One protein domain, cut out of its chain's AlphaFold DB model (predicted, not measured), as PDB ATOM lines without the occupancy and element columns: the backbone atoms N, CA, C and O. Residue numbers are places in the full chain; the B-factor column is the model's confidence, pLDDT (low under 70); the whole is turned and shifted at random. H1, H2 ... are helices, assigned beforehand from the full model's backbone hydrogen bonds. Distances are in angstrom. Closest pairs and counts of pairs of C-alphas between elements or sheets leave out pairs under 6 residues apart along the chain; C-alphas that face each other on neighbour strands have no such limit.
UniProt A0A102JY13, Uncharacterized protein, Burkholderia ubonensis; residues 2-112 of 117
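This is residues 2 to 112 of the 117 residues of an uncharacterized protein of Burkholderia ubonensis (UniProt A0A102JY13). What does the model look like at first sight? A long helix, H6, runs through the middle; residues 12 to 19 of H1 pack on one side of it, and on another side H7 folds back as a hairpin that opens like a V, with the short H3 in the open end. Residues 2 to 8 of H1 stick out free. What is it made of? The printed part has 111 residues with seven named helices, H1 to H7 in order along the chain, and no named strand: the class is all helix. How is it shaped? It is elongated, spanning 47 by 29 by 19 A, and only just compact, close to loose, with a radius of gyration of the C-alphas of 15.6 A.

Which helix is the hub? H6, residues 57 to 82, is the hub and touches five helices. With residues 74 to 81 it touches residues 90 to 97 of H7, residues 88 to 110, closest at the C-alphas of Ala 77 and Val 94, 5.8 A; this helical hairpin runs opposite ways at a shallow tilt of 34.7 degrees, only just short of steep. H1, residues 2 to 19, touches it closest at the C-alphas of Cys 16 and Phe 65, 5.6 A, opposite ways at a steep tilt of 37 degrees, only just past shallow. Where are the shorter helices? H3, residues 31 to 38, touches H6 the same way at a steep tilt of 42 degrees, closest at the C-alphas of Gly 37 and Ser 63, 4.6 A, and only just touches H7, with 3 pairs of C-alphas within 8 A, closest at those of Leu 38 and Ile 104, 6.1 A. H2, residues 25 to 28, and H4, residues 41 to 44, touch H6, with closest C-alphas Leu 28 and Ala 62, 6.3 A, and Pro 42 and Arg 64, 5.7 A. H5, residues 50 to 53, touches no helix. What do the backbones show? Every O i to N i+4 pair is within hydrogen-bond range in H1, H3 and H7, and 19 of 22 in H6; H2, H4 and H5 are too short for such a pair, and their single O i to N i+3 pair is within range in H2 and H4 but not in H5.

How long are the long helices? From first to last C-alpha, H6 measures 37.5 A, H7 33.1 A and H1 25.6 A. Where are the anchors? C-alpha 2, where H1 begins, is at (200.363, 162.479, 145.903), and C-alpha 110, where H7 ends, is at (205.789, 195.100, 166.065).

How far does it reach? The two C-alphas farthest apart, of Arg 50 and Arg 86, are 47.5 A apart. Is it continuous and confident? The printed part has no cut, the six links between helices are tight, and residue 85 alone has a pLDDT under 70.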
ATOM      1  N   LYS A   2     201.246 161.780 144.941       76.12
ATOM      2  CA  LYS A   2     200.363 162.479 145.903       76.12
ATOM      3  C   LYS A   2     200.326 161.835 147.299       76.12
ATOM      4  O   LYS A   2     200.579 162.529 148.267       76.12
ATOM      5  N   LEU A   3     200.154 160.512 147.391       87.75
ATOM      6  CA  LEU A   3     200.105 159.803 148.679       87.75
ATOM      7  C   LEU A   3     201.380 159.983 149.522       87.75
ATOM      8  O   LEU A   3     201.291 160.266 150.707       87.75
ATOM      9  N   ARG A   4     202.571 159.879 148.911       87.44
ATOM     10  CA  ARG A   4     203.853 160.064 149.622       87.44
ATOM     11  C   ARG A   4     203.993 161.482 150.180       87.44
ATOM     12  O   ARG A   4     204.485 161.644 151.287       87.44
ATOM     13  N   LEU A   5     203.538 162.487 149.427       85.31
ATOM     14  CA  LEU A   5     203.530 163.879 149.876       85.31
ATOM     15  C   LEU A   5     202.558 164.076 151.047       85.31
ATOM     16  O   LEU A   5     202.923 164.688 152.043       85.31
ATOM     17  N   THR A   6     201.349 163.515 150.953       90.44
ATOM     18  CA  THR A   6     200.351 163.575 152.028       90.44
ATOM     19  C   THR A   6     200.858 162.905 153.301       90.44
ATOM     20  O   THR A   6     200.732 163.481 154.375       90.44
ATOM     21  N   VAL A   7     201.486 161.730 153.188       93.44
ATOM     22  CA  VAL A   7     202.082 161.021 154.330       93.44
ATOM     23  C   VAL A   7     203.214 161.838 154.951       93.44
ATOM     24  O   VAL A   7     203.242 161.991 156.166       93.44
ATOM     25  N   ALA A   8     204.109 162.412 154.143       91.69
ATOM     26  CA  ALA A   8     205.191 163.257 154.647       91.69
ATOM     27  C   ALA A   8     204.660 164.513 155.361       91.69
ATOM     28  O   ALA A   8     205.145 164.861 156.435       91.69
ATOM     29  N   MET A   9     203.636 165.160 154.799       92.69
ATOM     30  CA  MET A   9     202.978 166.314 155.414       92.69
ATOM     31  C   MET A   9     202.324 165.941 156.747       92.69
ATOM     32  O   MET A   9     202.511 166.641 157.738       92.69
ATOM     33  N   LEU A  10     201.594 164.826 156.792       94.81
ATOM     34  CA  LEU A  10     200.936 164.364 158.012       94.81
ATOM     35  C   LEU A  10     201.962 163.986 159.088       94.81
ATOM     36  O   LEU A  10     201.803 164.370 160.241       94.81
ATOM     37  N   ALA A  11     203.052 163.316 158.705       95.44
ATOM     38  CA  ALA A  11     204.158 163.008 159.606       95.44
ATOM     39  C   ALA A  11     204.810 164.282 160.166       95.44
ATOM     40  O   ALA A  11     205.057 164.358 161.366       95.44
ATOM     41  N   ALA A  12     205.031 165.304 159.330       95.88
ATOM     42  CA  ALA A  12     205.555 166.592 159.778       95.88
ATOM     43  C   ALA A  12     204.603 167.289 160.764       95.88
ATOM     44  O   ALA A  12     205.058 167.797 161.786       95.88
ATOM     45  N   LEU A  13     203.291 167.267 160.507       95.38
ATOM     46  CA  LEU A  13     202.289 167.821 161.426       95.38
ATOM     47  C   LEU A  13     202.273 167.079 162.765       95.38
ATOM     48  O   LEU A  13     202.266 167.721 163.813       95.38
ATOM     49  N   VAL A  14     202.322 165.745 162.743       96.38
ATOM     50  CA  VAL A  14     202.399 164.925 163.961       96.38
ATOM     51  C   VAL A  14     203.685 165.220 164.734       96.38
ATOM     52  O   VAL A  14     203.630 165.413 165.944       96.38
ATOM     53  N   LEU A  15     204.828 165.332 164.053       96.94
ATOM     54  CA  LEU A  15     206.099 165.710 164.676       96.94
ATOM     55  C   LEU A  15     206.022 167.094 165.327       96.94
ATOM     56  O   LEU A  15     206.437 167.237 166.472       96.94
ATOM     57  N   CYS A  16     205.444 168.090 164.646       96.50
ATOM     58  CA  CYS A  16     205.243 169.426 165.216       96.50
ATOM     59  C   CYS A  16     204.319 169.382 166.440       96.50
ATOM     60  O   CYS A  16     204.587 170.048 167.435       96.50
ATOM     61  N   TYR A  17     203.248 168.588 166.383       95.19
ATOM     62  CA  TYR A  17     202.289 168.429 167.476       95.19
ATOM     63  C   TYR A  17     202.920 167.783 168.714       95.19
ATOM     64  O   TYR A  17     202.751 168.272 169.831       95.19
ATOM     65  N   VAL A  18     203.704 166.721 168.514       95.50
ATOM     66  CA  VAL A  18     204.433 166.042 169.593       95.50
ATOM     67  C   VAL A  18     205.527 166.945 170.162       95.50
ATOM     68  O   VAL A  18     205.623 167.087 171.378       95.50
ATOM     69  N   ALA A  19     206.311 167.609 169.311       92.81
ATOM     70  CA  ALA A  19     207.370 168.523 169.741       92.81
ATOM     71  C   ALA A  19     206.833 169.778 170.456       92.81
ATOM     72  O   ALA A  19     207.523 170.345 171.300       92.81
ATOM     73  N   ALA A  20     205.592 170.185 170.176       92.38
ATOM     74  CA  ALA A  20     204.889 171.230 170.920       92.38
ATOM     75  C   ALA A  20     204.356 170.762 172.291       92.38
ATOM     76  O   ALA A  20     203.765 171.561 173.013       92.38
ATOM     77  N   GLY A  21     204.558 169.494 172.665       91.69
ATOM     78  CA  GLY A  21     204.142 168.952 173.961       91.69
ATOM     79  C   GLY A  21     202.717 168.401 173.990       91.69
ATOM     80  O   GLY A  21     202.128 168.331 175.063       91.69
ATOM     81  N   VAL A  22     202.162 168.002 172.836       93.75
ATOM     82  CA  VAL A  22     200.811 167.415 172.726       93.75
ATOM     83  C   VAL A  22     199.733 168.350 173.322       93.75
ATOM     84  O   VAL A  22     198.958 167.941 174.191       93.75
ATOM     85  N   PRO A  23     199.677 169.630 172.899       92.12
ATOM     86  CA  PRO A  23     198.665 170.561 173.393       92.12
ATOM     87  C   PRO A  23     197.265 170.073 173.012       92.12
ATOM     88  O   PRO A  23     197.076 169.470 171.960       92.12
ATOM     89  N   SER A  24     196.250 170.357 173.828       93.56
ATOM     90  CA  SER A  24     194.888 169.948 173.476       93.56
ATOM     91  C   SER A  24     194.438 170.605 172.162       93.56
ATOM     92  O   SER A  24     194.707 171.777 171.902       93.56
ATOM     93  N   ILE A  25     193.720 169.857 171.318       91.88
ATOM     94  CA  ILE A  25     193.298 170.344 169.992       91.88
ATOM     95  C   ILE A  25     192.437 171.611 170.113       91.88
ATOM     96  O   ILE A  25     192.599 172.547 169.336       91.88
ATOM     97  N   GLY A  26     191.567 171.681 171.127       91.94
ATOM     98  CA  GLY A  26     190.764 172.878 171.394       91.94
ATOM     99  C   GLY A  26     191.604 174.113 171.737       91.94
ATOM    100  O   GLY A  26     191.190 175.228 171.437       91.94
ATOM    101  N   LEU A  27     192.794 173.924 172.320       92.56
ATOM    102  CA  LEU A  27     193.728 175.006 172.618       92.56
ATOM    103  C   LEU A  27     194.414 175.518 171.351       92.56
ATOM    104  O   LEU A  27     194.527 176.726 171.185       92.56
ATOM    105  N   LEU A  28     194.797 174.626 170.429       93.50
ATOM    106  CA  LEU A  28     195.367 175.023 169.135       93.50
ATOM    107  C   LEU A  28     194.406 175.922 168.350       93.50
ATOM    108  O   LEU A  28     194.819 176.913 167.766       93.50
ATOM    109  N   LEU A  29     193.107 175.632 168.392       94.50
ATOM    110  CA  LEU A  29     192.102 176.416 167.672       94.50
ATOM    111  C   LEU A  29     191.789 177.778 168.314       94.50
ATOM    112  O   LEU A  29     191.018 178.549 167.739       94.50
ATOM    113  N   LYS A  30     192.361 178.103 169.482       96.50
ATOM    114  CA  LYS A  30     192.151 179.417 170.093       96.50
ATOM    115  C   LYS A  30     192.824 180.516 169.260       96.50
ATOM    116  O   LYS A  30     194.015 180.410 168.963       96.50
ATOM    117  N   PRO A  31     192.120 181.630 168.978       94.25
ATOM    118  CA  PRO A  31     192.704 182.765 168.268       94.25
ATOM    119  C   PRO A  31     193.953 183.339 168.944       94.25
ATOM    120  O   PRO A  31     194.883 183.726 168.243       94.25
ATOM    121  N   SER A  32     194.003 183.353 170.283       93.31
ATOM    122  CA  SER A  32     195.182 183.797 171.037       93.31
ATOM    123  C   SER A  32     196.403 182.936 170.720       93.31
ATOM    124  O   SER A  32     197.437 183.468 170.350       93.31
ATOM    125  N   VAL A  33     196.272 181.608 170.741       95.75
ATOM    126  CA  VAL A  33     197.373 180.668 170.465       95.75
ATOM    127  C   VAL A  33     197.897 180.806 169.034       95.75
ATOM    128  O   VAL A  33     199.110 180.786 168.814       95.75
ATOM    129  N   ILE A  34     197.003 180.987 168.059       95.06
ATOM    130  CA  ILE A  34     197.389 181.259 166.667       95.06
ATOM    131  C   ILE A  34     198.130 182.599 166.578       95.06
ATOM    132  O   ILE A  34     199.186 182.674 165.947       95.06
ATOM    133  N   GLY A  35     197.604 183.638 167.233       92.94
ATOM    134  CA  GLY A  35     198.205 184.971 167.288       92.94
ATOM    135  C   GLY A  35     199.609 184.962 167.890       92.94
ATOM    136  O   GLY A  35     200.538 185.455 167.255       92.94
ATOM    137  N   GLU A  36     199.795 184.320 169.045       93.94
ATOM    138  CA  GLU A  36     201.104 184.161 169.695       93.94
ATOM    139  C   GLU A  36     202.097 183.393 168.807       93.94
ATOM    140  O   GLU A  36     203.286 183.718 168.748       93.94
ATOM    141  N   GLY A  37     201.606 182.394 168.064       94.00
ATOM    142  CA  GLY A  37     202.401 181.639 167.100       94.00
ATOM    143  C   GLY A  37     202.875 182.505 165.930       94.00
ATOM    144  O   GLY A  37     204.050 182.460 165.572       94.00
ATOM    145  N   LEU A  38     201.987 183.331 165.368       93.12
ATOM    146  CA  LEU A  38     202.314 184.285 164.299       93.12
ATOM    147  C   LEU A  38     203.197 185.438 164.790       93.12
ATOM    148  O   LEU A  38     204.038 185.920 164.041       93.12
ATOM    149  N   ALA A  39     203.054 185.855 166.048       92.94
ATOM    150  CA  ALA A  39     203.936 186.828 166.689       92.94
ATOM    151  C   ALA A  39     205.312 186.234 167.055       92.94
ATOM    152  O   ALA A  39     206.164 186.941 167.596       92.94
ATOM    153  N   LEU A  40     205.535 184.940 166.778       93.44
ATOM    154  CA  LEU A  40     206.754 184.193 167.098       93.44
ATOM    155  C   LEU A  40     207.116 184.227 168.590       93.44
ATOM    156  O   LEU A  40     208.266 184.004 168.971       93.44
ATOM    157  N   LYS A  41     206.123 184.441 169.452       92.38
ATOM    158  CA  LYS A  41     206.299 184.616 170.897       92.38
ATOM    159  C   LYS A  41     206.974 183.439 171.586       92.38
ATOM    160  O   LYS A  41     207.802 183.686 172.454       92.38
ATOM    161  N   PRO A  42     206.781 182.175 171.171       91.44
ATOM    162  CA  PRO A  42     207.536 181.070 171.752       91.44
ATOM    163  C   PRO A  42     209.060 181.167 171.641       91.44
ATOM    164  O   PRO A  42     209.750 180.517 172.424       91.44
ATOM    165  N   ILE A  43     209.578 181.928 170.671       89.69
ATOM    166  CA  ILE A  43     211.019 182.136 170.463       89.69
ATOM    167  C   ILE A  43     211.464 183.577 170.747       89.69
ATOM    168  O   ILE A  43     212.660 183.819 170.874       89.69
ATOM    169  N   THR A  44     210.527 184.522 170.865       89.38
ATOM    170  CA  THR A  44     210.798 185.941 171.160       89.38
ATOM    171  C   THR A  44     210.298 186.396 172.533       89.38
ATOM    172  O   THR A  44     210.409 187.580 172.854       89.38
ATOM    173  N   TYR A  45     209.758 185.482 173.348       88.69
ATOM    174  CA  TYR A  45     209.267 185.763 174.697       88.69
ATOM    175  C   TYR A  45     210.327 186.482 175.527       88.69
ATOM    176  O   TYR A  45     211.460 186.008 175.647       88.69
ATOM    177  N   HIS A  46     209.934 187.580 176.170       88.56
ATOM    178  CA  HIS A  46     210.817 188.304 177.068       88.56
ATOM    179  C   HIS A  46     210.154 188.548 178.426       88.56
ATOM    180  O   HIS A  46     209.163 189.263 178.529       88.56
ATOM    181  N   TRP A  47     210.752 188.036 179.508       84.50
ATOM    182  CA  TRP A  47     210.208 188.173 180.872       84.50
ATOM    183  C   TRP A  47     209.977 189.636 181.301       84.50
ATOM    184  O   TRP A  47     209.006 189.947 181.989       84.50
ATOM    185  N   ALA A  48     210.851 190.557 180.879       85.31
ATOM    186  CA  ALA A  48     210.697 191.982 181.187       85.31
ATOM    187  C   ALA A  48     209.470 192.628 180.509       85.31
ATOM    188  O   ALA A  48     208.980 193.658 180.977       85.31
ATOM    189  N   ASN A  49     208.937 192.022 179.445       85.81
ATOM    190  CA  ASN A  49     207.763 192.522 178.751       85.81
ATOM    191  C   ASN A  49     206.493 192.201 179.549       85.81
ATOM    192  O   ASN A  49     206.183 191.047 179.849       85.81
ATOM    193  N   ARG A  50     205.721 193.233 179.899       86.12
ATOM    194  CA  ARG A  50     204.462 193.058 180.638       86.12
ATOM    195  C   ARG A  50     203.432 192.270 179.828       86.12
ATOM    196  O   ARG A  50     202.688 191.501 180.427       86.12
ATOM    197  N   LEU A  51     203.391 192.471 178.510       86.50
ATOM    198  CA  LEU A  51     202.445 191.777 177.635       86.50
ATOM    199  C   LEU A  51     202.761 190.281 177.570       86.50
ATOM    200  O   LEU A  51     201.858 189.471 177.727       86.50
ATOM    201  N   ASP A  52     204.041 189.920 177.472       89.25
ATOM    202  CA  ASP A  52     204.449 188.513 177.413       89.25
ATOM    203  C   ASP A  52     204.123 187.771 178.710       89.25
ATOM    204  O   ASP A  52     203.644 186.640 178.685       89.25
ATOM    205  N   ARG A  53     204.302 188.422 179.864       89.25
ATOM    206  CA  ARG A  53     203.927 187.846 181.166       89.25
ATOM    207  C   ARG A  53     202.426 187.622 181.341       89.25
ATOM    208  O   ARG A  53     202.042 186.859 182.221       89.25
ATOM    209  N   ALA A  54     201.589 188.294 180.555       91.56
ATOM    210  CA  ALA A  54     200.147 188.085 180.589       91.56
ATOM    211  C   ALA A  54     199.707 186.863 179.764       91.56
ATOM    212  O   ALA A  54     198.563 186.427 179.908       91.56
ATOM    213  N   ILE A  55     200.585 186.303 178.922       91.75
ATOM    214  CA  ILE A  55     200.280 185.123 178.111       91.75
ATOM    215  C   ILE A  55     200.205 183.897 179.033       91.75
ATOM    216  O   ILE A  55     201.179 183.600 179.731       91.75
ATOM    217  N   PRO A  56     199.095 183.136 179.029       94.06
ATOM    218  CA  PRO A  56     199.020 181.890 179.779       94.06
ATOM    219  C   PRO A  56     200.083 180.896 179.299       94.06
ATOM    220  O   PRO A  56     200.206 180.651 178.099       94.06
ATOM    221  N   GLU A  57     200.804 180.260 180.224       91.12
ATOM    222  CA  GLU A  57     201.885 179.321 179.882       91.12
ATOM    223  C   GLU A  57     201.421 178.212 178.932       91.12
ATOM    224  O   GLU A  57     202.099 177.900 177.958       91.12
ATOM    225  N   ALA A  58     200.224 177.663 179.157       91.06
ATOM    226  CA  ALA A  58     199.646 176.645 178.283       91.06
ATOM    227  C   ALA A  58     199.442 177.150 176.842       91.06
ATOM    228  O   ALA A  58     199.655 176.398 175.893       91.06
ATOM    229  N   GLU A  59     199.059 178.417 176.664       93.62
ATOM    230  CA  GLU A  59     198.852 179.029 175.346       93.62
ATOM    231  C   GLU A  59     200.181 179.332 174.650       93.62
ATOM    232  O   GLU A  59     200.319 179.065 173.454       93.62
ATOM    233  N   LEU A  60     201.190 179.786 175.402       92.44
ATOM    234  CA  LEU A  60     202.554 179.981 174.902       92.44
ATOM    235  C   LEU A  60     203.218 178.655 174.490       92.44
ATOM    236  O   LEU A  60     203.931 178.587 173.489       92.44
ATOM    237  N   LEU A  61     202.994 177.584 175.252       91.62
ATOM    238  CA  LEU A  61     203.491 176.251 174.911       91.62
ATOM    239  C   LEU A  61     202.774 175.698 173.677       91.62
ATOM    240  O   LEU A  61     203.435 175.209 172.763       91.62
ATOM    241  N   ALA A  62     201.448 175.831 173.608       95.06
ATOM    242  CA  ALA A  62     200.670 175.378 172.461       95.06
ATOM    243  C   ALA A  62     201.036 176.126 171.171       95.06
ATOM    244  O   ALA A  62     201.105 175.510 170.105       95.06
ATOM    245  N   SER A  63     201.338 177.425 171.249       95.56
ATOM    246  CA  SER A  63     201.671 178.232 170.069       95.56
ATOM    247  C   SER A  63     203.007 177.848 169.420       95.56
ATOM    248  O   SER A  63     203.207 178.114 168.230       95.56
ATOM    249  N   ARG A  64     203.881 177.104 170.126       95.38
ATOM    250  CA  ARG A  64     205.084 176.463 169.548       95.38
ATOM    251  C   ARG A  64     204.756 175.589 168.347       95.38
ATOM    252  O   ARG A  64     205.559 175.526 167.421       95.38
ATOM    253  N   PHE A  65     203.584 174.950 168.339       96.81
ATOM    254  CA  PHE A  65     203.122 174.154 167.205       96.81
ATOM    255  C   PHE A  65     203.180 174.951 165.897       96.81
ATOM    256  O   PHE A  65     203.746 174.481 164.912       96.81
ATOM    257  N   TYR A  66     202.667 176.185 165.899       96.62
ATOM    258  CA  TYR A  66     202.635 177.041 164.714       96.62
ATOM    259  C   TYR A  66     204.032 177.473 164.269       96.62
ATOM    260  O   TYR A  66     204.324 177.452 163.074       96.62
ATOM    261  N   VAL A  67     204.918 177.786 165.219       96.31
ATOM    262  CA  VAL A  67     206.318 178.127 164.924       96.31
ATOM    263  C   VAL A  67     207.056 176.934 164.303       96.31
ATOM    264  O   VAL A  67     207.789 177.094 163.328       96.31
ATOM    265  N   LEU A  68     206.825 175.717 164.806       96.50
ATOM    266  CA  LEU A  68     207.418 174.493 164.257       96.50
ATOM    267  C   LEU A  68     206.877 174.160 162.862       96.50
ATOM    268  O   LEU A  68     207.651 173.787 161.981       96.50
ATOM    269  N   VAL A  69     205.576 174.351 162.626       96.44
ATOM    270  CA  VAL A  69     204.980 174.206 161.289       96.44
ATOM    271  C   VAL A  69     205.590 175.218 160.316       96.44
ATOM    272  O   VAL A  69     205.970 174.845 159.204       96.44
ATOM    273  N   LEU A  70     205.753 176.476 160.739       96.44
ATOM    274  CA  LEU A  70     206.410 177.513 159.944       96.44
ATOM    275  C   LEU A  70     207.850 177.113 159.583       96.44
ATOM    276  O   LEU A  70     208.260 177.235 158.425       96.44
ATOM    277  N   ALA A  71     208.600 176.581 160.550       95.69
ATOM    278  CA  ALA A  71     209.955 176.084 160.333       95.69
ATOM    279  C   ALA A  71     209.986 174.892 159.360       95.69
ATOM    280  O   ALA A  71     210.810 174.867 158.445       95.69
ATOM    281  N   ALA A  72     209.060 173.938 159.493       96.31
ATOM    282  CA  ALA A  72     208.970 172.772 158.617       96.31
ATOM    283  C   ALA A  72     208.658 173.158 157.160       96.31
ATOM    284  O   ALA A  72     209.293 172.647 156.232       96.31
ATOM    285  N   ILE A  73     207.721 174.088 156.944       95.00
ATOM    286  CA  ILE A  73     207.403 174.591 155.600       95.00
ATOM    287  C   ILE A  73     208.599 175.357 155.025       95.00
ATOM    288  O   ILE A  73     208.943 175.164 153.857       95.00
ATOM    289  N   SER A  74     209.278 176.162 155.844       94.88
ATOM    290  CA  SER A  74     210.481 176.892 155.428       94.88
ATOM    291  C   SER A  74     211.604 175.943 155.012       94.88
ATOM    292  O   SER A  74     212.190 176.131 153.951       94.88
ATOM    293  N   LEU A  75     211.836 174.864 155.765       94.69
ATOM    294  CA  LEU A  75     212.807 173.828 155.407       94.69
ATOM    295  C   LEU A  75     212.457 173.155 154.069       94.69
ATOM    296  O   LEU A  75     213.331 172.943 153.225       94.69
ATOM    297  N   ALA A  76     211.174 172.856 153.842       91.88
ATOM    298  CA  ALA A  76     210.708 172.306 152.571       91.88
ATOM    299  C   ALA A  76     210.910 173.296 151.406       91.88
ATOM    300  O   ALA A  76     211.378 172.894 150.335       91.88
ATOM    301  N   ALA A  77     210.613 174.583 151.614       91.00
ATOM    302  CA  ALA A  77     210.837 175.643 150.632       91.00
ATOM    303  C   ALA A  77     212.332 175.798 150.298       91.00
ATOM    304  O   ALA A  77     212.694 175.813 149.120       91.00
ATOM    305  N   SER A  78     213.214 175.807 151.303       89.25
ATOM    306  CA  SER A  78     214.671 175.820 151.110       89.25
ATOM    307  C   SER A  78     215.155 174.604 150.317       89.25
ATOM    308  O   SER A  78     215.980 174.745 149.416       89.25
ATOM    309  N   GLY A  79     214.597 173.416 150.575       88.12
ATOM    310  CA  GLY A  79     214.895 172.211 149.799       88.12
ATOM    311  C   GLY A  79     214.506 172.325 148.318       88.12
ATOM    312  O   GLY A  79     215.231 171.832 147.450       88.12
ATOM    313  N   LEU A  80     213.395 173.002 148.000       86.19
ATOM    314  CA  LEU A  80     212.998 173.276 146.613       86.19
ATOM    315  C   LEU A  80     213.969 174.234 145.916       86.19
ATOM    316  O   LEU A  80     214.311 174.004 144.755       86.19
ATOM    317  N   VAL A  81     214.426 175.273 146.620       86.00
ATOM    318  CA  VAL A  81     215.434 176.215 146.108       86.00
ATOM    319  C   VAL A  81     216.759 175.499 145.861       86.00
ATOM    320  O   VAL A  81     217.311 175.612 144.769       86.00
ATOM    321  N   PHE A  82     217.230 174.699 146.824       84.50
ATOM    322  CA  PHE A  82     218.496 173.965 146.725       84.50
ATOM    323  C   PHE A  82     218.525 172.983 145.547       84.50
ATOM    324  O   PHE A  82     219.539 172.831 144.872       84.50
ATOM    325  N   ARG A  83     217.390 172.345 145.237       82.75
ATOM    326  CA  ARG A  83     217.261 171.444 144.075       82.75
ATOM    327  C   ARG A  83     217.144 172.189 142.733       82.75
ATOM    328  O   ARG A  83     216.997 171.534 141.695       82.75
ATOM    329  N   GLY A  84     217.220 173.521 142.768       73.50
ATOM    330  CA  GLY A  84     216.981 174.445 141.669       73.50
ATOM    331  C   GLY A  84     215.508 174.417 141.295       73.50
ATOM    332  O   GLY A  84     215.096 173.508 140.590       73.50
ATOM    333  N   ALA A  85     214.697 175.362 141.771       68.81
ATOM    334  CA  ALA A  85     213.251 175.382 141.531       68.81
ATOM    335  C   ALA A  85     212.919 175.380 140.019       68.81
ATOM    336  O   ALA A  85     212.859 176.423 139.377       68.81
ATOM    337  N   ARG A  86     212.708 174.191 139.434       74.19
ATOM    338  CA  ARG A  86     212.671 173.998 137.966       74.19
ATOM    339  C   ARG A  86     211.344 174.357 137.308       74.19
ATOM    340  O   ARG A  86     211.233 174.287 136.090       74.19
ATOM    341  N   THR A  87     210.313 174.660 138.093       85.81
ATOM    342  CA  THR A  87     208.966 174.913 137.570       85.81
ATOM    343  C   THR A  87     208.426 176.235 138.089       85.81
ATOM    344  O   THR A  87     208.657 176.588 139.247       85.81
ATOM    345  N   GLY A  88     207.633 176.929 137.265       85.56
ATOM    346  CA  GLY A  88     206.975 178.177 137.666       85.56
ATOM    347  C   GLY A  88     206.100 178.022 138.916       85.56
ATOM    348  O   GLY A  88     206.033 178.933 139.731       85.56
ATOM    349  N   LYS A  89     205.509 176.836 139.138       88.06
ATOM    350  CA  LYS A  89     204.737 176.525 140.355       88.06
ATOM    351  C   LYS A  89     205.617 176.484 141.605       88.06
ATOM    352  O   LYS A  89     205.240 177.035 142.632       88.06
ATOM    353  N   SER A  90     206.782 175.840 141.517       87.25
ATOM    354  CA  SER A  90     207.753 175.785 142.618       87.25
ATOM    355  C   SER A  90     208.295 177.173 142.946       87.25
ATOM    356  O   SER A  90     208.406 177.519 144.116       87.25
ATOM    357  N   PHE A  91     208.585 177.973 141.917       88.44
ATOM    358  CA  PHE A  91     209.029 179.353 142.085       88.44
ATOM    359  C   PHE A  91     207.953 180.221 142.748       88.44
ATOM    360  O   PHE A  91     208.231 180.861 143.755       88.44
ATOM    361  N   ALA A  92     206.714 180.185 142.245       91.88
ATOM    362  CA  ALA A  92     205.600 180.939 142.820       91.88
ATOM    363  C   ALA A  92     205.331 180.554 144.283       91.88
ATOM    364  O   ALA A  92     205.067 181.428 145.104       91.88
ATOM    365  N   PHE A  93     205.447 179.264 144.625       92.25
ATOM    366  CA  PHE A  93     205.343 178.802 146.010       92.25
ATOM    367  C   PHE A  93     206.438 179.400 146.900       92.25
ATOM    368  O   PHE A  93     206.122 179.965 147.941       92.25
ATOM    369  N   VAL A  94     207.710 179.307 146.491       92.75
ATOM    370  CA  VAL A  94     208.832 179.863 147.266       92.75
ATOM    371  C   VAL A  94     208.685 181.377 147.417       92.75
ATOM    372  O   VAL A  94     208.832 181.886 148.520       92.75
ATOM    373  N   LEU A  95     208.342 182.089 146.341       93.19
ATOM    374  CA  LEU A  95     208.124 183.535 146.374       93.19
ATOM    375  C   LEU A  95     206.984 183.911 147.330       93.19
ATOM    376  O   LEU A  95     207.162 184.774 148.185       93.19
ATOM    377  N   GLY A  96     205.834 183.238 147.220       95.62
ATOM    378  CA  GLY A  96     204.697 183.461 148.111       95.62
ATOM    379  C   GLY A  96     205.034 183.159 149.571       95.62
ATOM    380  O   GLY A  96     204.650 183.918 150.458       95.62
ATOM    381  N   TRP A  97     205.811 182.101 149.821       96.19
ATOM    382  CA  TRP A  97     206.279 181.765 151.163       96.19
ATOM    383  C   TRP A  97     207.235 182.818 151.728       96.19
ATOM    384  O   TRP A  97     207.090 183.207 152.883       96.19
ATOM    385  N   SER A  98     208.160 183.341 150.920       94.50
ATOM    386  CA  SER A  98     209.046 184.438 151.328       94.50
ATOM    387  C   SER A  98     208.267 185.701 151.699       94.50
ATOM    388  O   SER A  98     208.585 186.341 152.699       94.50
ATOM    389  N   VAL A  99     207.219 186.044 150.939       96.69
ATOM    390  CA  VAL A  99     206.332 187.172 151.270       96.69
ATOM    391  C   VAL A  99     205.577 186.908 152.576       96.69
ATOM    392  O   VAL A  99     205.528 187.786 153.434       96.69
ATOM    393  N   ALA A 100     205.036 185.701 152.765       95.88
ATOM    394  CA  ALA A 100     204.359 185.328 154.007       95.88
ATOM    395  C   ALA A 100     205.298 185.419 155.222       95.88
ATOM    396  O   ALA A 100     204.925 185.998 156.241       95.88
ATOM    397  N   LEU A 101     206.531 184.916 155.100       95.56
ATOM    398  CA  LEU A 101     207.552 185.039 156.141       95.56
ATOM    399  C   LEU A 101     207.894 186.500 156.436       95.56
ATOM    400  O   LEU A 101     207.985 186.859 157.604       95.56
ATOM    401  N   LEU A 102     208.039 187.348 155.414       95.31
ATOM    402  CA  LEU A 102     208.293 188.776 155.615       95.31
ATOM    403  C   LEU A 102     207.167 189.435 156.424       95.31
ATOM    404  O   LEU A 102     207.446 190.154 157.378       95.31
ATOM    405  N   VAL A 103     205.904 189.156 156.091       95.19
ATOM    406  CA  VAL A 103     204.745 189.679 156.837       95.19
ATOM    407  C   VAL A 103     204.751 189.190 158.285       95.19
ATOM    408  O   VAL A 103     204.545 189.990 159.195       95.19
ATOM    409  N   ILE A 104     205.022 187.902 158.510       94.56
ATOM    410  CA  ILE A 104     205.117 187.318 159.857       94.56
ATOM    411  C   ILE A 104     206.245 187.974 160.657       94.56
ATOM    412  O   ILE A 104     206.041 188.321 161.815       94.56
ATOM    413  N   LEU A 105     207.412 188.189 160.049       92.38
ATOM    414  CA  LEU A 105     208.550 188.832 160.706       92.38
ATOM    415  C   LEU A 105     208.259 190.292 161.054       92.38
ATOM    416  O   LEU A 105     208.551 190.710 162.172       92.38
ATOM    417  N   LEU A 106     207.637 191.049 160.146       92.38
ATOM    418  CA  LEU A 106     207.204 192.421 160.422       92.38
ATOM    419  C   LEU A 106     206.182 192.457 161.562       92.38
ATOM    420  O   LEU A 106     206.309 193.264 162.482       92.38
ATOM    421  N   TYR A 107     205.201 191.553 161.547       91.50
ATOM    422  CA  TYR A 107     204.227 191.440 162.628       91.50
ATOM    423  C   TYR A 107     204.907 191.097 163.961       91.50
ATOM    424  O   TYR A 107     204.719 191.813 164.945       91.50
ATOM    425  N   ALA A 108     205.768 190.079 163.989       90.25
ATOM    426  CA  ALA A 108     206.536 189.701 165.172       90.25
ATOM    427  C   ALA A 108     207.403 190.857 165.696       90.25
ATOM    428  O   ALA A 108     207.472 191.068 166.904       90.25
ATOM    429  N   GLN A 109     208.001 191.658 164.807       88.50
ATOM    430  CA  GLN A 109     208.792 192.831 165.180       88.50
ATOM    431  C   GLN A 109     207.939 193.915 165.852       88.50
ATOM    432  O   GLN A 109     208.378 194.492 166.843       88.50
ATOM    433  N   THR A 110     206.708 194.161 165.383       86.69
ATOM    434  CA  THR A 110     205.789 195.100 166.065       86.69
ATOM    435  C   THR A 110     205.362 194.631 167.455       86.69
ATOM    436  O   THR A 110     204.971 195.445 168.286       86.69
ATOM    437  N   GLN A 111     205.451 193.326 167.715       84.38
ATOM    438  CA  GLN A 111     205.146 192.713 169.008       84.38
ATOM    439  C   GLN A 111     206.392 192.517 169.889       84.38
ATOM    440  O   GLN A 111     206.260 192.096 171.042       84.38
ATOM    441  N   ALA A 112     207.599 192.765 169.371       78.25
ATOM    442  CA  ALA A 112     208.847 192.525 170.083       78.25
ATOM    443  C   ALA A 112     209.064 193.550 171.205       78.25
ATOM    444  O   ALA A 112     208.693 194.716 171.092       78.25
TER     445      ALA A 112